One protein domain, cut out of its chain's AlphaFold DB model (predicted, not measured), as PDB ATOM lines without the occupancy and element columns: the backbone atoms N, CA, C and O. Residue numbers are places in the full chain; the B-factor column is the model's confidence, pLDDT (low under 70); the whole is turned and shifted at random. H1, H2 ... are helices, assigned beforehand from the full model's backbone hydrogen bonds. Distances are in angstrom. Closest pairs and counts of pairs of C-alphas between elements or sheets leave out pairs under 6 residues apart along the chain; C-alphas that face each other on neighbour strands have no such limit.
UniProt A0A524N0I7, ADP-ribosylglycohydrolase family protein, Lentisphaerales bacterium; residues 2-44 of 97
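What this domain is: This is residues 2 to 44 of the 97 residues of the protein "ADP-ribosylglycohydrolase family protein" of Lentisphaerales bacterium (UniProt A0A524N0I7). Two helices, H2 and the longer H3, lie side by side and run opposite ways as a helical hairpin, with the short H1, a single turn, on one side of it. The last printed residues, 39 to 44, turn back from the end of H3 and pass by the start of H2, ending on the side of the hairpin away from H1. The hairpin makes the longest axis, and the link between H2 and H3, with Arg 21, lies at one end of it. The printed part has 43 residues, with three named helices in the order H1, H2, H3 and no named strand, and its class is all helix. It is compact, with a radius of gyration of the C-alphas of 9.2 A, and the C-alphas span 27 by 18 by 16 A.

How they stand to each other: H1, residues 2 to 5, and H2, residues 9 to 17, only just touch, and only at the corner by their link, with 3 pairs of C-alphas within 8 A; the closest C-alphas are those of Cys 5 and Ala 12, 5.3 A apart. H1 also only just touches H3, residues 24 to 38, again with 3 pairs of C-alphas within 8 A. H3 touches H1 with residues 30 to 34 alone, and the closest C-alphas of the two are those of Leu 2 and Ala 30, 6.6 A apart. H2 and H3 touch, with 21 pairs of C-alphas within 8 A, and their centres are 8.4 A apart. Their closest C-alphas are those of Ser 16 and Ala 27, at 4.8 A. They form a helical hairpin, at a shallow tilt of 18 degrees, opposite ways. Every O i to N i+4 pair is within hydrogen-bond range in H2 and H3; H1 is too short for such a pair, and its one O i to N i+3 pair is within range.

Where its parts are: H1 runs from Leu 2, with its C-alpha at (150.097, 129.898, 189.435), to Cys 5. H2 runs from Val 9, with its C-alpha at (145.563, 128.692, 198.059), to Val 17, 12.4 A from first to last C-alpha. H3 is the longest helix, with 15 residues from Asp 24 to Ala 38 and 20.6 A from first to last C-alpha; it ends with C-alpha 38 at (142.172, 135.810, 196.134).

The domain as a whole: The two C-alphas farthest apart are those of Arg 21 and Asp 41, 27.2 A. The printed part runs from residue 2 to residue 44 and has no cut. The link from H1 to H2, three residues, is tight; the link from H2 to H3, six residues, is short; there is no long link. The mean pLDDT of the printed part is 91.5, and residue 2 is the one printed residue under 70; the mean pLDDT of H1 is 74.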
ATOM      1  N   LEU A   2     151.063 128.873 189.004       69.94
ATOM      2  CA  LEU A   2     150.097 129.898 189.435       69.94
ATOM      3  C   LEU A   2     148.807 129.902 188.592       69.94
ATOM      4  O   LEU A   2     147.722 129.724 189.133       69.94
ATOM      5  N   ALA A   3     148.931 129.911 187.258       71.75
ATOM      6  CA  ALA A   3     147.787 129.845 186.339       71.75
ATOM      7  C   ALA A   3     146.892 128.593 186.494       71.75
ATOM      8  O   ALA A   3     145.744 128.606 186.072       71.75
ATOM      9  N   LYS A   4     147.396 127.497 187.086       74.94
ATOM     10  CA  LYS A   4     146.622 126.257 187.303       74.94
ATOM     11  C   LYS A   4     145.972 126.179 188.691       74.94
ATOM     12  O   LYS A   4     145.115 125.315 188.909       74.94
ATOM     13  N   CYS A   5     146.402 127.022 189.630       79.75
ATOM     14  CA  CYS A   5     145.899 127.025 191.005       79.75
ATOM     15  C   CYS A   5     144.666 127.924 191.162       79.75
ATOM     16  O   CYS A   5     143.820 127.611 191.994       79.75
ATOM     17  N   GLY A   6     144.525 128.946 190.310       84.69
ATOM     18  CA  GLY A   6     143.392 129.869 190.350       84.69
ATOM     19  C   GLY A   6     143.379 130.662 191.655       84.69
ATOM     20  O   GLY A   6     144.416 131.168 192.072       84.69
ATOM     21  N   ASP A   7     142.217 130.709 192.292       90.50
ATOM     22  CA  ASP A   7     141.930 131.334 193.589       90.50
ATOM     23  C   ASP A   7     142.143 130.394 194.794       90.50
ATOM     24  O   ASP A   7     141.955 130.782 195.946       90.50
ATOM     25  N   ASN A   8     142.553 129.142 194.560       94.88
ATOM     26  CA  ASN A   8     142.645 128.138 195.614       94.88
ATOM     27  C   ASN A   8     144.069 128.031 196.184       94.88
ATOM     28  O   ASN A   8     144.943 127.345 195.639       94.88
ATOM     29  N   VAL A   9     144.283 128.662 197.338       95.75
ATOM     30  CA  VAL A   9     145.563 128.692 198.059       95.75
ATOM     31  C   VAL A   9     145.978 127.295 198.513       95.75
ATOM     32  O   VAL A   9     147.137 126.914 198.349       95.75
ATOM     33  N   ARG A  10     145.046 126.467 199.004       96.12
ATOM     34  CA  ARG A  10     145.354 125.072 199.366       96.12
ATOM     35  C   ARG A  10     145.905 124.298 198.174       96.12
ATOM     36  O   ARG A  10     146.876 123.558 198.316       96.12
ATOM     37  N   LYS A  11     145.290 124.449 197.000       95.62
ATOM     38  CA  LYS A  11     145.747 123.805 195.766       95.62
ATOM     39  C   LYS A  11     147.131 124.306 195.377       95.62
ATOM     40  O   LYS A  11     147.949 123.481 194.972       95.62
ATOM     41  N   ALA A  12     147.401 125.602 195.541       94.88
ATOM     42  CA  ALA A  12     148.732 126.163 195.342       94.88
ATOM     43  C   ALA A  12     149.753 125.464 196.245       94.88
ATOM     44  O   ALA A  12     150.653 124.828 195.710       94.88
ATOM     45  N   ILE A  13     149.537 125.450 197.566       95.38
ATOM     46  CA  ILE A  13     150.428 124.801 198.545       95.38
ATOM     47  C   ILE A  13     150.678 123.332 198.180       95.38
ATOM     48  O   ILE A  13     151.825 122.922 198.028       95.38
ATOM     49  N   VAL A  14     149.614 122.541 197.998       95.50
ATOM     50  CA  VAL A  14     149.731 121.099 197.718       95.50
ATOM     51  C   VAL A  14     150.452 120.849 196.397       95.50
ATOM     52  O   VAL A  14     151.270 119.939 196.309       95.50
ATOM     53  N   THR A  15     150.191 121.656 195.369       93.44
ATOM     54  CA  THR A  15     150.896 121.526 194.089       93.44
ATOM     55  C   THR A  15     152.375 121.875 194.247       93.44
ATOM     56  O   THR A  15     153.213 121.162 193.705       93.44
ATOM     57  N   SER A  16     152.701 122.929 195.005       92.69
ATOM     58  CA  SER A  16     154.079 123.368 195.255       92.69
ATOM     59  C   SER A  16     154.914 122.301 195.931       92.69
ATOM     60  O   SER A  16     155.979 121.947 195.433       92.69
ATOM     61  N   VAL A  17     154.421 121.764 197.048       94.38
ATOM     62  CA  VAL A  17     155.197 120.812 197.849       94.38
ATOM     63  C   VAL A  17     155.393 119.483 197.123       94.38
ATOM     64  O   VAL A  17     156.394 118.809 197.331       94.38
ATOM     65  N   ASN A  18     154.478 119.128 196.214       93.31
ATOM     66  CA  ASN A  18     154.579 117.921 195.389       93.31
ATOM     67  C   ASN A  18     155.330 118.141 194.061       93.31
ATOM     68  O   ASN A  18     155.478 117.199 193.287       93.31
ATOM     69  N   PHE A  19     155.811 119.356 193.773       85.25
ATOM     70  CA  PHE A  19     156.571 119.646 192.550       85.25
ATOM     71  C   PHE A  19     158.042 119.174 192.624       85.25
ATOM     72  O   PHE A  19     158.679 118.988 191.587       85.25
ATOM     73  N   GLY A  20     158.561 118.923 193.836       83.62
ATOM     74  CA  GLY A  20     159.912 118.408 194.102       83.62
ATOM     75  C   GLY A  20     161.014 119.479 194.194       83.62
ATOM     76  O   GLY A  20     160.812 120.633 193.818       83.62
ATOM     77  N   ARG A  21     162.205 119.070 194.670       83.56
ATOM     78  CA  ARG A  21     163.377 119.919 195.000       83.56
ATOM     79  C   ARG A  21     163.116 120.872 196.178       83.56
ATOM     80  O   ARG A  21     163.016 120.411 197.308       83.56
ATOM     81  N   ASP A  22     163.031 122.169 195.907       89.06
ATOM     82  CA  ASP A  22     162.810 123.239 196.878       89.06
ATOM     83  C   ASP A  22     161.303 123.406 197.089       89.06
ATOM     84  O   ASP A  22     160.600 124.025 196.286       89.06
ATOM     85  N   THR A  23     160.793 122.741 198.121       92.69
ATOM     86  CA  THR A  23     159.352 122.594 198.340       92.69
ATOM     87  C   THR A  23     158.784 123.676 199.244       92.69
ATOM     88  O   THR A  23     157.641 124.083 199.035       92.69
ATOM     89  N   ASP A  24     159.560 124.180 200.202       92.81
ATOM     90  CA  ASP A  24     159.129 125.186 201.168       92.81
ATOM     91  C   ASP A  24     159.129 126.588 200.553       92.81
ATOM     92  O   ASP A  24     158.094 127.258 200.592       92.81
ATOM     93  N   CYS A  25     160.212 127.012 199.892       94.12
ATOM     94  CA  CYS A  25     160.279 128.348 199.290       94.12
ATOM     95  C   CYS A  25     159.319 128.467 198.101       94.12
ATOM     96  O   CYS A  25     158.636 129.488 197.940       94.12
ATOM     97  N   THR A  26     159.202 127.403 197.298       93.88
ATOM     98  CA  THR A  26     158.217 127.334 196.208       93.88
ATOM     99  C   THR A  26     156.789 127.386 196.752       93.88
ATOM    100  O   THR A  26     155.945 128.095 196.196       93.88
ATOM    101  N   ALA A  27     156.493 126.674 197.848       94.56
ATOM    102  CA  ALA A  27     155.179 126.727 198.485       94.56
ATOM    103  C   ALA A  27     154.862 128.109 199.043       94.56
ATOM    104  O   ALA A  27     153.811 128.651 198.701       94.56
ATOM    105  N   ALA A  28     155.775 128.693 199.817       95.19
ATOM    106  CA  ALA A  28     155.609 130.011 200.413       95.19
ATOM    107  C   ALA A  28     155.368 131.088 199.346       95.19
ATOM    108  O   ALA A  28     154.395 131.836 199.430       95.19
ATOM    109  N   SER A  29     156.190 131.112 198.293       94.75
ATOM    110  CA  SER A  29     156.092 132.122 197.233       94.75
ATOM    111  C   SER A  29     154.812 131.974 196.409       94.75
ATOM    112  O   SER A  29     154.090 132.948 196.189       94.75
ATOM    113  N   ALA A  30     154.495 130.756 195.954       93.81
ATOM    114  CA  ALA A  30     153.330 130.539 195.103       93.81
ATOM    115  C   ALA A  30     152.011 130.718 195.868       93.81
ATOM    116  O   ALA A  30     151.091 131.356 195.357       93.81
ATOM    117  N   ALA A  31     151.911 130.179 197.086       95.06
ATOM    118  CA  ALA A  31     150.714 130.312 197.910       95.06
ATOM    119  C   ALA A  31     150.516 131.751 198.396       95.06
ATOM    120  O   ALA A  31     149.388 132.237 198.362       95.06
ATOM    121  N   GLY A  32     151.596 132.445 198.776       95.00
ATOM    122  CA  GLY A  32     151.547 133.852 199.170       95.00
ATOM    123  C   GLY A  32     150.992 134.743 198.061       95.00
ATOM    124  O   GLY A  32     150.117 135.565 198.318       95.00
ATOM    125  N   LEU A  33     151.416 134.528 196.810       94.56
ATOM    126  CA  LEU A  33     150.896 135.291 195.676       94.56
ATOM    127  C   LEU A  33     149.416 134.991 195.385       94.56
ATOM    128  O   LEU A  33     148.650 135.914 195.123       94.56
ATOM    129  N   VAL A  34     148.997 133.722 195.450       95.38
ATOM    130  CA  VAL A  34     147.580 133.356 195.265       95.38
ATOM    131  C   VAL A  34     146.716 133.962 196.375       95.38
ATOM    132  O   VAL A  34     145.687 134.561 196.082       95.38
ATOM    133  N   ALA A  35     147.161 133.883 197.634       94.75
ATOM    134  CA  ALA A  35     146.441 134.447 198.774       94.75
ATOM    135  C   ALA A  35     146.365 135.981 198.727       94.75
ATOM    136  O   ALA A  35     145.346 136.551 199.102       94.75
ATOM    137  N   ALA A  36     147.405 136.659 198.231       93.44
ATOM    138  CA  ALA A  36     147.387 138.111 198.062       93.44
ATOM    139  C   ALA A  36     146.331 138.583 197.045       93.44
ATOM    140  O   ALA A  36     145.810 139.688 197.178       93.44
ATOM    141  N   LEU A  37     146.015 137.759 196.040       92.31
ATOM    142  CA  LEU A  37     145.048 138.089 194.986       92.31
ATOM    143  C   LEU A  37     143.621 137.632 195.308       92.31
ATOM    144  O   LEU A  37     142.673 138.327 194.956       92.31
ATOM    145  N   ALA A  38     143.466 136.466 195.936       93.19
ATOM    146  CA  ALA A  38     142.172 135.810 196.134       93.19
ATOM    147  C   ALA A  38     141.720 135.723 197.603       93.19
ATOM    148  O   ALA A  38     140.597 135.309 197.874       93.19
ATOM    149  N   GLY A  39     142.577 136.110 198.548       93.06
ATOM    150  CA  GLY A  39     142.356 135.924 199.979       93.06
ATOM    151  C   GLY A  39     142.849 134.562 200.504       93.06
ATOM    152  O   GLY A  39     143.096 133.631 199.731       93.06
ATOM    153  N   PRO A  40     143.033 134.426 201.830       94.56
ATOM    154  CA  PRO A  40     143.602 133.229 202.453       94.56
ATOM    155  C   PRO A  40     142.569 132.143 202.805       94.56
ATOM    156  O   PRO A  40     142.961 131.074 203.262       94.56
ATOM    157  N   ASP A  41     141.272 132.376 202.596       95.31
ATOM    158  CA  ASP A  41     140.169 131.588 203.184       95.31
ATOM    159  C   ASP A  41     140.151 130.103 202.788       95.31
ATOM    160  O   ASP A  41     139.543 129.267 203.452       95.31
ATOM    161  N   THR A  42     140.834 129.748 201.700       96.38
ATOM    162  CA  THR A  42     140.945 128.353 201.253       96.38
ATOM    163  C   THR A  42     142.038 127.566 201.981       96.38
ATOM    164  O   THR A  42     142.129 126.349 201.793       96.38
ATOM    165  N   ILE A  43     142.871 128.211 202.807       96.44
ATOM    166  CA  ILE A  43     143.871 127.538 203.644       96.44
ATOM    167  C   ILE A  43     143.145 126.774 204.766       96.44
ATOM    168  O   ILE A  43     142.376 127.369 205.519       96.44
ATOM    169  N   PRO A  44     143.389 125.463 204.945       97.44
ATOM    170  CA  PRO A  44     142.839 124.730 206.079       97.44
ATOM    171  C   PRO A  44     143.324 125.320 207.409       97.44
ATOM    172  O   PRO A  44     144.525 125.306 207.670       97.44
TER     173      PRO A  44